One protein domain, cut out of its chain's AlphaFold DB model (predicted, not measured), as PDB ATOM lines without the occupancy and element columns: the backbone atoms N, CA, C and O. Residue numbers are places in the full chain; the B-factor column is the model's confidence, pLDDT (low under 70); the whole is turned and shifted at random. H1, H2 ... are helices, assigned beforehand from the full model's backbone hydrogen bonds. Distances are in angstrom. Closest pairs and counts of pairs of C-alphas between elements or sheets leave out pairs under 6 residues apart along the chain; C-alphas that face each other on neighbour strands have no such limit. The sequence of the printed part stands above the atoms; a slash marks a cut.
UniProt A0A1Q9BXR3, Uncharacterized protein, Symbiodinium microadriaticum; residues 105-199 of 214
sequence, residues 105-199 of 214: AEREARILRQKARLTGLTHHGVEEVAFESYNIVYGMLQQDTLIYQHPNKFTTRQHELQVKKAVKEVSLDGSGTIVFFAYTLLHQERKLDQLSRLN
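Overview. This is residues 105 to 199 of the 214 residues of an uncharacterized protein of Symbiodinium microadriaticum (UniProt A0A1Q9BXR3). This is an open, loosely joined chain of four helices: H1, H2 and H3 make a loose group with few contacts, and beyond H3 the long loop of residues 165 to 188 runs outward, folds back on itself and leads to H4, which sticks out alone. The tip of that loop, residues 172 to 177, also sticks out, and it makes one end of the longest axis, with the turn after H1 at the other. The printed part has 95 residues with four named helices, H1, H2, H3 and H4 in that order, and no named strand. The class is all helix, though 44 of the 95 residues, under half, are in named elements. The whole is extended, with a radius of gyration of the C-alphas of 19.3 A and spans of 59 by 41 by 28 A.

Arrangement. H1, residues 105 to 117, is the longest helix by residues and touches no helix. It is close to but not clearly touching H2, residues 131 to 142; their closest C-alphas, those of Arg 107 and Tyr 134, are 7.6 A apart. The lines of H1 and H2 are about perpendicular, at 86 degrees. H2 only just touches H3, residues 157 to 164, with 3 pairs of C-alphas within 8 A, and does so with residues 131 to 132 alone. The closest C-alphas there are those of Phe 131 and Arg 157, 6.9 A apart, and the two lines are about perpendicular, at 84 degrees. H1 and H3 are apart. H4, residues 189 to 199, is apart from H1, H2 and H3. In H1, H2, H3 and H4 every O i to N i+4 pair is within hydrogen-bond range.

Along the chain. H1 begins at C-alpha 105, at (108.955, 104.620, 120.924), and measures 18.5 A from first to last C-alpha. H2 measures 16.6 A and begins at C-alpha 131, at (99.219, 108.496, 114.857). H3 is the shorter piece of 8 residues, 10.8 A long. H4 measures 15.1 A and ends at C-alpha 199, at (81.313, 128.205, 97.098).

Size, cuts and confidence. The two C-alphas farthest apart are those of Thr 119 and Ser 175, 60.3 A. The printed part has no cut. The links from H1 to H2, H2 to H3 and H3 to H4 are long, with 13, 14 and 24 residues. Residues 116 to 122 and residues 183 to 199, of which 189 to 199 belong to H4, are among the stretches that stand free. The mean pLDDT of the printed part is 72.4; residues 164 to 199 are under 70, and H4 has a mean of 44.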
ATOM      1  N   ALA A 105     107.550 104.244 121.107       88.81
ATOM      2  CA  ALA A 105     108.955 104.620 120.924       88.81
ATOM      3  C   ALA A 105     109.415 104.498 119.457       88.81
ATOM      4  O   ALA A 105     110.065 105.380 118.905       88.81
ATOM      5  N   GLU A 106     109.023 103.419 118.786       89.69
ATOM      6  CA  GLU A 106     109.272 103.178 117.367       89.69
ATOM      7  C   GLU A 106     108.525 104.186 116.494       89.69
ATOM      8  O   GLU A 106     109.069 104.663 115.498       89.69
ATOM      9  N   ARG A 107     107.283 104.535 116.855       91.56
ATOM     10  CA  ARG A 107     106.520 105.564 116.142       91.56
ATOM     11  C   ARG A 107     107.249 106.904 116.200       91.56
ATOM     12  O   ARG A 107     107.429 107.529 115.159       91.56
ATOM     13  N   GLU A 108     107.683 107.325 117.381       91.38
ATOM     14  CA  GLU A 108     108.413 108.581 117.572       91.38
ATOM     15  C   GLU A 108     109.723 108.600 116.783       91.38
ATOM     16  O   GLU A 108     109.989 109.556 116.053       91.38
ATOM     17  N   ALA A 109     110.491 107.510 116.825       90.25
ATOM     18  CA  ALA A 109     111.712 107.377 116.041       90.25
ATOM     19  C   ALA A 109     111.456 107.473 114.526       90.25
ATOM     20  O   ALA A 109     112.199 108.137 113.798       90.25
ATOM     21  N   ARG A 110     110.376 106.854 114.032       91.12
ATOM     22  CA  ARG A 110     109.971 106.948 112.619       91.12
ATOM     23  C   ARG A 110     109.558 108.360 112.233       91.12
ATOM     24  O   ARG A 110     109.954 108.818 111.163       91.12
ATOM     25  N   ILE A 111     108.813 109.050 113.095       91.88
ATOM     26  CA  ILE A 111     108.435 110.451 112.891       91.88
ATOM     27  C   ILE A 111     109.692 111.318 112.816       91.88
ATOM     28  O   ILE A 111     109.850 112.070 111.859       91.88
ATOM     29  N   LEU A 112     110.623 111.178 113.763       91.88
ATOM     30  CA  LEU A 112     111.872 111.941 113.774       91.88
ATOM     31  C   LEU A 112     112.681 111.718 112.487       91.88
ATOM     32  O   LEU A 112     113.117 112.673 111.844       91.88
ATOM     33  N   ARG A 113     112.811 110.458 112.057       91.06
ATOM     34  CA  ARG A 113     113.489 110.095 110.804       91.06
ATOM     35  C   ARG A 113     112.794 110.681 109.576       91.06
ATOM     36  O   ARG A 113     113.463 111.128 108.646       91.06
ATOM     37  N   GLN A 114     111.463 110.678 109.557       91.50
ATOM     38  CA  GLN A 114     110.679 111.272 108.478       91.50
ATOM     39  C   GLN A 114     110.875 112.787 108.423       91.50
ATOM     40  O   GLN A 114     111.092 113.306 107.332       91.50
ATOM     41  N   LYS A 115     110.853 113.473 109.570       90.75
ATOM     42  CA  LYS A 115     111.096 114.920 109.665       90.75
ATOM     43  C   LYS A 115     112.483 115.297 109.147       90.75
ATOM     44  O   LYS A 115     112.607 116.252 108.393       90.75
ATOM     45  N   ALA A 116     113.503 114.513 109.492       91.38
ATOM     46  CA  ALA A 116     114.863 114.727 109.001       91.38
ATOM     47  C   ALA A 116     114.988 114.523 107.479       91.38
ATOM     48  O   ALA A 116     115.772 115.207 106.827       91.38
ATOM     49  N   ARG A 117     114.223 113.585 106.905       93.31
ATOM     50  CA  ARG A 117     114.262 113.265 105.469       93.31
ATOM     51  C   ARG A 117     113.415 114.210 104.612       93.31
ATOM     52  O   ARG A 117     113.809 114.524 103.496       93.31
ATOM     53  N   LEU A 118     112.232 114.592 105.088       90.56
ATOM     54  CA  LEU A 118     111.267 115.417 104.359       90.56
ATOM     55  C   LEU A 118     111.406 116.878 104.788       90.56
ATOM     56  O   LEU A 118     110.591 117.394 105.555       90.56
ATOM     57  N   THR A 119     112.460 117.526 104.305       87.75
ATOM     58  CA  THR A 119     112.700 118.951 104.538       87.75
ATOM     59  C   THR A 119     111.766 119.804 103.666       87.75
ATOM     60  O   THR A 119     111.386 119.402 102.569       87.75
ATOM     61  N   GLY A 120     111.342 120.970 104.169       86.56
ATOM     62  CA  GLY A 120     110.451 121.899 103.448       86.56
ATOM     63  C   GLY A 120     108.951 121.771 103.752       86.56
ATOM     64  O   GLY A 120     108.174 122.570 103.244       86.56
ATOM     65  N   LEU A 121     108.544 120.820 104.600       86.06
ATOM     66  CA  LEU A 121     107.179 120.708 105.133       86.06
ATOM     67  C   LEU A 121     107.156 121.030 106.631       86.06
ATOM     68  O   LEU A 121     108.100 120.693 107.357       86.06
ATOM     69  N   THR A 122     106.070 121.633 107.117       81.94
ATOM     70  CA  THR A 122     105.936 121.997 108.531       81.94
ATOM     71  C   THR A 122     105.332 120.822 109.296       81.94
ATOM     72  O   THR A 122     104.132 120.717 109.456       81.94
ATOM     73  N   HIS A 123     106.136 119.899 109.829       84.62
ATOM     74  CA  HIS A 123     105.612 118.697 110.521       84.62
ATOM     75  C   HIS A 123     105.091 118.955 111.956       84.62
ATOM     76  O   HIS A 123     105.374 118.173 112.874       84.62
ATOM     77  N   HIS A 124     104.405 120.076 112.187       83.69
ATOM     78  CA  HIS A 124     103.966 120.546 113.503       83.69
ATOM     79  C   HIS A 124     102.602 121.247 113.435       83.69
ATOM     80  O   HIS A 124     102.214 121.806 112.412       83.69
ATOM     81  N   GLY A 125     101.885 121.267 114.561       85.44
ATOM     82  CA  GLY A 125     100.629 122.003 114.683       85.44
ATOM     83  C   GLY A 125      99.521 121.407 113.813       85.44
ATOM     84  O   GLY A 125      99.112 120.268 114.023       85.44
ATOM     85  N   VAL A 126      99.008 122.194 112.866       84.75
ATOM     86  CA  VAL A 126      97.901 121.784 111.979       84.75
ATOM     87  C   VAL A 126      98.333 120.781 110.908       84.75
ATOM     88  O   VAL A 126      97.525 119.964 110.482       84.75
ATOM     89  N   GLU A 127      99.608 120.809 110.518       85.00
ATOM     90  CA  GLU A 127     100.207 119.923 109.511       85.00
ATOM     91  C   GLU A 127     100.780 118.631 110.130       85.00
ATOM     92  O   GLU A 127     101.322 117.774 109.432       85.00
ATOM     93  N   GLU A 128     100.649 118.446 111.448       89.88
ATOM     94  CA  GLU A 128     101.031 117.194 112.093       89.88
ATOM     95  C   GLU A 128     100.027 116.081 111.758       89.88
ATOM     96  O   GLU A 128      98.812 116.239 111.899       89.88
ATOM     97  N   VAL A 129     100.540 114.927 111.338       91.31
ATOM     98  CA  VAL A 129      99.736 113.770 110.925       91.31
ATOM     99  C   VAL A 129      99.291 112.950 112.142       91.31
ATOM    100  O   VAL A 129     100.038 112.786 113.109       91.31
ATOM    101  N   ALA A 130      98.076 112.399 112.101       91.62
ATOM    102  CA  ALA A 130      97.567 111.511 113.139       91.62
ATOM    103  C   ALA A 130      98.426 110.244 113.311       91.62
ATOM    104  O   ALA A 130      98.929 109.651 112.356       91.62
ATOM    105  N   PHE A 131      98.520 109.744 114.540       91.00
ATOM    106  CA  PHE A 131      99.219 108.496 114.857       91.00
ATOM    107  C   PHE A 131      98.555 107.278 114.219       91.00
ATOM    108  O   PHE A 131      99.234 106.300 113.903       91.00
ATOM    109  N   GLU A 132      97.244 107.345 113.993       88.38
ATOM    110  CA  GLU A 132      96.510 106.274 113.328       88.38
ATOM    111  C   GLU A 132      96.917 106.114 111.862       88.38
ATOM    112  O   GLU A 132      97.010 104.994 111.368       88.38
ATOM    113  N   SER A 133      97.285 107.203 111.187       90.44
ATOM    114  CA  SER A 133      97.811 107.153 109.821       90.44
ATOM    115  C   SER A 133      99.080 106.309 109.713       90.44
ATOM    116  O   SER A 133      99.225 105.524 108.776       90.44
ATOM    117  N   TYR A 134      99.971 106.405 110.703       90.62
ATOM    118  CA  TYR A 134     101.159 105.556 110.774       90.62
ATOM    119  C   TYR A 134     100.803 104.086 111.003       90.62
ATOM    120  O   TYR A 134     101.461 103.215 110.442       90.62
ATOM    121  N   ASN A 135      99.763 103.802 111.796       88.50
ATOM    122  CA  ASN A 135      99.306 102.433 112.037       88.50
ATOM    123  C   ASN A 135      98.705 101.805 110.768       88.50
ATOM    124  O   ASN A 135      99.001 100.648 110.492       88.50
ATOM    125  N   ILE A 136      97.935 102.562 109.976       88.75
ATOM    126  CA  ILE A 136      97.369 102.092 108.698       88.75
ATOM    127  C   ILE A 136      98.490 101.656 107.746       88.75
ATOM    128  O   ILE A 136      98.496 100.529 107.255       88.75
ATOM    129  N   VAL A 137      99.479 102.528 107.529       89.25
ATOM    130  CA  VAL A 137     100.619 102.226 106.647       89.25
ATOM    131  C   VAL A 137     101.473 101.091 107.207       89.25
ATOM    132  O   VAL A 137     101.959 100.245 106.460       89.25
ATOM    133  N   TYR A 138     101.638 101.037 108.527       87.25
ATOM    134  CA  TYR A 138     102.352  99.943 109.168       87.25
ATOM    135  C   TYR A 138     101.639  98.596 109.012       87.25
ATOM    136  O   TYR A 138     102.315  97.599 108.781       87.25
ATOM    137  N   GLY A 139     100.306  98.568 109.089       85.69
ATOM    138  CA  GLY A 139      99.501  97.373 108.842       85.69
ATOM    139  C   GLY A 139      99.675  96.852 107.416       85.69
ATOM    140  O   GLY A 139      99.981  95.678 107.240       85.69
ATOM    141  N   MET A 140      99.612  97.745 106.421       87.19
ATOM    142  CA  MET A 140      99.912  97.411 105.020       87.19
ATOM    143  C   MET A 140     101.312  96.802 104.861       87.19
ATOM    144  O   MET A 140     101.480  95.783 104.198       87.19
ATOM    145  N   LEU A 141     102.310  97.377 105.540       87.25
ATOM    146  CA  LEU A 141     103.672  96.842 105.550       87.25
ATOM    147  C   LEU A 141     103.768  95.466 106.233       87.25
ATOM    148  O   LEU A 141     104.595  94.656 105.834       87.25
ATOM    149  N   GLN A 142     102.976  95.194 107.277       81.88
ATOM    150  CA  GLN A 142     102.974  93.874 107.928       81.88
ATOM    151  C   GLN A 142     102.344  92.798 107.048       81.88
ATOM    152  O   GLN A 142     102.822  91.671 107.045       81.88
ATOM    153  N   GLN A 143     101.287  93.154 106.323       84.31
ATOM    154  CA  GLN A 143     100.564  92.256 105.423       84.31
ATOM    155  C   GLN A 143     101.236  92.120 104.050       84.31
ATOM    156  O   GLN A 143     100.689  91.453 103.178       84.31
ATOM    157  N   ASP A 144     102.369  92.799 103.838       86.19
ATOM    158  CA  ASP A 144     103.059  92.910 102.547       86.19
ATOM    159  C   ASP A 144     102.105  93.244 101.385       86.19
ATOM    160  O   ASP A 144     102.208  92.740 100.271       86.19
ATOM    161  N   THR A 145     101.103  94.081 101.672       86.81
ATOM    162  CA  THR A 145     100.035  94.411 100.731       86.81
ATOM    163  C   THR A 145      99.895  95.918 100.643       86.81
ATOM    164  O   THR A 145      99.679  96.600 101.644       86.81
ATOM    165  N   LEU A 146      99.970  96.449  99.424       88.62
ATOM    166  CA  LEU A 146      99.742  97.863  99.170       88.62
ATOM    167  C   LEU A 146      98.291  98.078  98.732       88.62
ATOM    168  O   LEU A 146      97.918  97.754  97.606       88.62
ATOM    169  N   ILE A 147      97.476  98.634  99.626       89.56
ATOM    170  CA  ILE A 147      96.063  98.921  99.364       89.56
ATOM    171  C   ILE A 147      95.889 100.432  99.231       89.56
ATOM    172  O   ILE A 147      96.394 101.205 100.045       89.56
ATOM    173  N   TYR A 148      95.159 100.872  98.204       91.25
ATOM    174  CA  TYR A 148      94.805 102.282  98.093       91.25
ATOM    175  C   TYR A 148      93.954 102.703  99.290       91.25
ATOM    176  O   TYR A 148      92.889 102.138  99.550       91.25
ATOM    177  N   GLN A 149      94.405 103.743  99.987       90.06
ATOM    178  CA  GLN A 149      93.676 104.303 101.105       90.06
ATOM    179  C   GLN A 149      93.186 105.711 100.780       90.06
ATOM    180  O   GLN A 149      93.970 106.610 100.486       90.06
ATOM    181  N   HIS A 150      91.868 105.902 100.871       91.31
ATOM    182  CA  HIS A 150      91.235 107.194 100.620       91.31
ATOM    183  C   HIS A 150      91.805 108.309 101.531       91.31
ATOM    184  O   HIS A 150      91.932 108.070 102.738       91.31
ATOM    185  N   PRO A 151      92.056 109.536 101.018       88.75
ATOM    186  CA  PRO A 151      92.626 110.651 101.785       88.75
ATOM    187  C   PRO A 151      91.930 110.935 103.120       88.75
ATOM    188  O   PRO A 151      92.597 111.173 104.116       88.75
ATOM    189  N   ASN A 152      90.601 110.802 103.183       88.31
ATOM    190  CA  ASN A 152      89.802 110.976 104.410       88.31
ATOM    191  C   ASN A 152      90.231 110.093 105.603       88.31
ATOM    192  O   ASN A 152      89.823 110.353 106.732       88.31
ATOM    193  N   LYS A 153      91.010 109.030 105.383       87.25
ATOM    194  CA  LYS A 153      91.559 108.186 106.461       87.25
ATOM    195  C   LYS A 153      92.819 108.774 107.094       87.25
ATOM    196  O   LYS A 153      93.195 108.376 108.195       87.25
ATOM    197  N   PHE A 154      93.458 109.721 106.418       90.31
ATOM    198  CA  PHE A 154      94.627 110.441 106.892       90.31
ATOM    199  C   PHE A 154      94.172 111.771 107.478       90.31
ATOM    200  O   PHE A 154      93.903 112.733 106.767       90.31
ATOM    201  N   THR A 155      94.028 111.795 108.799       90.75
ATOM    202  CA  THR A 155      93.581 112.981 109.534       90.75
ATOM    203  C   THR A 155      94.760 113.669 110.211       90.75
ATOM    204  O   THR A 155      95.846 113.099 110.349       90.75
ATOM    205  N   THR A 156      94.555 114.915 110.630       91.56
ATOM    206  CA  THR A 156      95.560 115.653 111.399       91.56
ATOM    207  C   THR A 156      95.592 115.169 112.845       91.56
ATOM    208  O   THR A 156      94.604 114.666 113.391       91.56
ATOM    209  N   ARG A 157      96.729 115.373 113.509       90.50
ATOM    210  CA  ARG A 157      96.916 115.044 114.922       90.50
ATOM    211  C   ARG A 157      95.910 115.768 115.811       90.50
ATOM    212  O   ARG A 157      95.377 115.174 116.744       90.50
ATOM    213  N   GLN A 158      95.596 117.025 115.499       88.75
ATOM    214  CA  GLN A 158      94.581 117.795 116.219       88.75
ATOM    215  C   GLN A 158      93.197 117.143 116.131       88.75
ATOM    216  O   GLN A 158      92.518 117.018 117.150       88.75
ATOM    217  N   HIS A 159      92.797 116.684 114.941       88.62
ATOM    218  CA  HIS A 159      91.521 115.998 114.758       88.62
ATOM    219  C   HIS A 159      91.480 114.670 115.525       88.62
ATOM    220  O   HIS A 159      90.516 114.398 116.240       88.62
ATOM    221  N   GLU A 160      92.556 113.880 115.469       88.38
ATOM    222  CA  GLU A 160      92.676 112.631 116.231       88.38
ATOM    223  C   GLU A 160      92.502 112.857 117.745       88.38
ATOM    224  O   GLU A 160      91.814 112.089 118.423       88.38
ATOM    225  N   LEU A 161      93.109 113.919 118.285       86.75
ATOM    226  CA  LEU A 161      93.013 114.267 119.704       86.75
ATOM    227  C   LEU A 161      91.616 114.764 120.097       86.75
ATOM    228  O   LEU A 161      91.167 114.468 121.203       86.75
ATOM    229  N   GLN A 162      90.918 115.483 119.212       84.19
ATOM    230  CA  GLN A 162      89.547 115.954 119.451       84.19
ATOM    231  C   GLN A 162      88.538 114.802 119.463       84.19
ATOM    232  O   GLN A 162      87.724 114.720 120.380       84.19
ATOM    233  N   VAL A 163      88.632 113.875 118.504       73.12
ATOM    234  CA  VAL A 163      87.743 112.702 118.425       73.12
ATOM    235  C   VAL A 163      87.889 111.813 119.664       73.12
ATOM    236  O   VAL A 163      86.898 111.304 120.183       73.12
ATOM    237  N   LYS A 164      89.108 111.673 120.201       60.44
ATOM    238  CA  LYS A 164      89.362 110.899 121.427       60.44
ATOM    239  C   LYS A 164      88.870 111.578 122.712       60.44
ATOM    240  O   LYS A 164      88.734 110.896 123.722       60.44
ATOM    241  N   LYS A 165      88.616 112.892 122.697       53.19
ATOM    242  CA  LYS A 165      88.234 113.682 123.882       53.19
ATOM    243  C   LYS A 165      86.726 113.766 124.138       53.19
ATOM    244  O   LYS A 165      86.336 114.416 125.104       53.19
ATOM    245  N   ALA A 166      85.882 113.116 123.335       51.66
ATOM    246  CA  ALA A 166      84.458 112.978 123.642       51.66
ATOM    247  C   ALA A 166      84.263 112.006 124.823       51.66
ATOM    248  O   ALA A 166      84.028 110.809 124.654       51.66
ATOM    249  N   VAL A 167      84.432 112.530 126.036       45.94
ATOM    250  CA  VAL A 167      84.131 111.852 127.298       45.94
ATOM    251  C   VAL A 167      82.615 111.668 127.390       45.94
ATOM    252  O   VAL A 167      81.864 112.627 127.237       45.94
ATOM    253  N   LYS A 168      82.160 110.433 127.636       51.06
ATOM    254  CA  LYS A 168      80.769 110.160 128.018       51.06
ATOM    255  C   LYS A 168      80.565 110.670 129.441       51.06
ATOM    256  O   LYS A 168      81.102 110.087 130.379       51.06
ATOM    257  N   GLU A 169      79.817 111.751 129.592       50.38
ATOM    258  CA  GLU A 169      79.316 112.190 130.890       50.38
ATOM    259  C   GLU A 169      78.221 111.206 131.337       50.38
ATOM    260  O   GLU A 169      77.298 110.909 130.578       50.38
ATOM    261  N   VAL A 170      78.371 110.620 132.528       50.78
ATOM    262  CA  VAL A 170      77.376 109.721 133.129       50.78
ATOM    263  C   VAL A 170      76.641 110.518 134.197       50.78
ATOM    264  O   VAL A 170      77.181 110.733 135.280       50.78
ATOM    265  N   SER A 171      75.419 110.958 133.903       47.88
ATOM    266  CA  SER A 171      74.499 111.470 134.917       47.88
ATOM    267  C   SER A 171      73.640 110.322 135.453       47.88
ATOM    268  O   SER A 171      73.018 109.583 134.689       47.88
ATOM    269  N   LEU A 172      73.645 110.145 136.775       48.34
ATOM    270  CA  LEU A 172      72.815 109.175 137.487       48.34
ATOM    271  C   LEU A 172      71.567 109.891 138.005       48.34
ATOM    272  O   LEU A 172      71.630 110.552 139.039       48.34
ATOM    273  N   ASP A 173      70.441 109.730 137.319       46.50
ATOM    274  CA  ASP A 173      69.156 110.178 137.853       46.50
ATOM    275  C   ASP A 173      68.542 109.062 138.715       46.50
ATOM    276  O   ASP A 173      68.582 107.880 138.364       46.50
ATOM    277  N   GLY A 174      68.024 109.441 139.889       55.41
ATOM    278  CA  GLY A 174      67.711 108.587 141.047       55.41
ATOM    279  C   GLY A 174      66.604 107.530 140.904       55.41
ATOM    280  O   GLY A 174      65.968 107.196 141.898       55.41
ATOM    281  N   SER A 175      66.364 106.980 139.714       55.97
ATOM    282  CA  SER A 175      65.352 105.944 139.460       55.97
ATOM    283  C   SER A 175      65.890 104.714 138.718       55.97
ATOM    284  O   SER A 175      65.147 104.068 137.985       55.97
ATOM    285  N   GLY A 176      67.174 104.379 138.886       50.25
ATOM    286  CA  GLY A 176      67.721 103.049 138.566       50.25
ATOM    287  C   GLY A 176      67.720 102.618 137.091       50.25
ATOM    288  O   GLY A 176      68.044 101.466 136.810       50.25
ATOM    289  N   THR A 177      67.406 103.508 136.149       41.78
ATOM    290  CA  THR A 177      67.403 103.205 134.709       41.78
ATOM    291  C   THR A 177      68.569 103.909 134.023       41.78
ATOM    292  O   THR A 177      68.657 105.134 134.033       41.78
ATOM    293  N   ILE A 178      69.459 103.134 133.397       43.59
ATOM    294  CA  ILE A 178      70.563 103.658 132.583       43.59
ATOM    295  C   ILE A 178      69.997 104.079 131.226       43.59
ATOM    296  O   ILE A 178      69.621 103.232 130.416       43.59
ATOM    297  N   VAL A 179      69.954 105.383 130.958       42.22
ATOM    298  CA  VAL A 179      69.581 105.915 129.642       42.22
ATOM    299  C   VAL A 179      70.852 106.225 128.857       42.22
ATOM    300  O   VAL A 179      71.618 107.119 129.208       42.22
ATOM    301  N   PHE A 180      71.086 105.490 127.768       43.72
ATOM    302  CA  PHE A 180      72.112 105.853 126.793       43.72
ATOM    303  C   PHE A 180      71.624 107.052 125.975       43.72
ATOM    304  O   PHE A 180      70.869 106.892 125.018       43.72
ATOM    305  N   PHE A 181      72.080 108.257 126.313       41.66
ATOM    306  CA  PHE A 181      71.929 109.404 125.425       41.66
ATOM    307  C   PHE A 181      72.980 109.336 124.313       41.66
ATOM    308  O   PHE A 181      74.150 109.666 124.497       41.66
ATOM    309  N   ALA A 182      72.555 108.886 123.134       46.81
ATOM    310  CA  ALA A 182      73.285 109.102 121.895       46.81
ATOM    311  C   ALA A 182      72.808 110.425 121.274       46.81
ATOM    312  O   ALA A 182      71.729 110.475 120.695       46.81
ATOM    313  N   TYR A 183      73.611 111.486 121.372       46.44
ATOM    314  CA  TYR A 183      73.471 112.668 120.511       46.44
ATOM    315  C   TYR A 183      74.781 112.874 119.739       46.44
ATOM    316  O   TYR A 183      75.834 113.119 120.315       46.44
ATOM    317  N   THR A 184      74.809 112.436 118.476       39.00
ATOM    318  CA  THR A 184      74.579 113.195 117.221       39.00
ATOM    319  C   THR A 184      75.833 113.854 116.644       39.00
ATOM    320  O   THR A 184      76.145 115.011 116.917       39.00
ATOM    321  N   LEU A 185      76.463 113.144 115.705       43.47
ATOM    322  CA  LEU A 185      77.333 113.672 114.647       43.47
ATOM    323  C   LEU A 185      76.501 114.434 113.584       43.47
ATOM    324  O   LEU A 185      76.488 114.066 112.421       43.47
ATOM    325  N   LEU A 186      75.766 115.487 113.966       43.75
ATOM    326  CA  LEU A 186      74.944 116.279 113.019       43.75
ATOM    327  C   LEU A 186      75.185 117.798 113.087       43.75
ATOM    328  O   LEU A 186      74.309 118.601 112.744       43.75
ATOM    329  N   HIS A 187      76.380 118.217 113.515       39.47
ATOM    330  CA  HIS A 187      76.763 119.638 113.520       39.47
ATOM    331  C   HIS A 187      78.030 119.998 112.730       39.47
ATOM    332  O   HIS A 187      78.260 121.182 112.503       39.47
ATOM    333  N   GLN A 188      78.806 119.025 112.238       39.00
ATOM    334  CA  GLN A 188      79.946 119.309 111.348       39.00
ATOM    335  C   GLN A 188      79.581 119.214 109.859       39.00
ATOM    336  O   GLN A 188      80.046 120.033 109.068       39.00
ATOM    337  N   GLU A 189      78.655 118.329 109.473       41.09
ATOM    338  CA  GLU A 189      78.218 118.238 108.070       41.09
ATOM    339  C   GLU A 189      77.442 119.480 107.608       41.09
ATOM    340  O   GLU A 189      77.584 119.888 106.462       41.09
ATOM    341  N   ARG A 190      76.731 120.190 108.500       41.38
ATOM    342  CA  ARG A 190      76.034 121.438 108.125       41.38
ATOM    343  C   ARG A 190      76.962 122.620 107.843       41.38
ATOM    344  O   ARG A 190      76.565 123.504 107.091       41.38
ATOM    345  N   LYS A 191      78.187 122.648 108.384       41.09
ATOM    346  CA  LYS A 191      79.172 123.680 108.015       41.09
ATOM    347  C   LYS A 191      79.825 123.379 106.668       41.09
ATOM    348  O   LYS A 191      80.039 124.315 105.909       41.09
ATOM    349  N   LEU A 192      80.063 122.109 106.335       44.47
ATOM    350  CA  LEU A 192      80.518 121.727 104.993       44.47
ATOM    351  C   LEU A 192      79.428 121.922 103.929       44.47
ATOM    352  O   LEU A 192      79.749 122.376 102.837       44.47
ATOM    353  N   ASP A 193      78.152 121.710 104.263       44.50
ATOM    354  CA  ASP A 193      77.032 121.982 103.348       44.50
ATOM    355  C   ASP A 193      76.700 123.478 103.207       44.50
ATOM    356  O   ASP A 193      76.233 123.931 102.163       44.50
ATOM    357  N   GLN A 194      76.965 124.290 104.236       44.91
ATOM    358  CA  GLN A 194      76.887 125.749 104.107       44.91
ATOM    359  C   GLN A 194      78.088 126.328 103.352       44.91
ATOM    360  O   GLN A 194      77.909 127.290 102.611       44.91
ATOM    361  N   LEU A 195      79.282 125.733 103.471       45.19
ATOM    362  CA  LEU A 195      80.464 126.132 102.699       45.19
ATOM    363  C   LEU A 195      80.405 125.646 101.242       45.19
ATOM    364  O   LEU A 195      80.854 126.375 100.364       45.19
ATOM    365  N   SER A 196      79.784 124.496 100.948       48.12
ATOM    366  CA  SER A 196      79.533 124.048  99.567       48.12
ATOM    367  C   SER A 196      78.509 124.943  98.855       48.12
ATOM    368  O   SER A 196      78.681 125.271  97.681       48.12
ATOM    369  N   ARG A 197      77.496 125.441  99.582       45.28
ATOM    370  CA  ARG A 197      76.522 126.422  99.068       45.28
ATOM    371  C   ARG A 197      77.065 127.852  98.996       45.28
ATOM    372  O   ARG A 197      76.585 128.620  98.164       45.28
ATOM    373  N   LEU A 198      78.055 128.220  99.818       43.38
ATOM    374  CA  LEU A 198      78.757 129.504  99.677       43.38
ATOM    375  C   LEU A 198      79.748 129.490  98.502       43.38
ATOM    376  O   LEU A 198      79.917 130.519  97.854       43.38
ATOM    377  N   ASN A 199      80.347 128.334  98.192       44.41
ATOM    378  CA  ASN A 199      81.313 128.205  97.098       44.41
ATOM    379  C   ASN A 199      80.653 128.111  95.705       44.41
ATOM    380  O   ASN A 199      81.242 128.529  94.715       44.41
TER     381      ASN A 199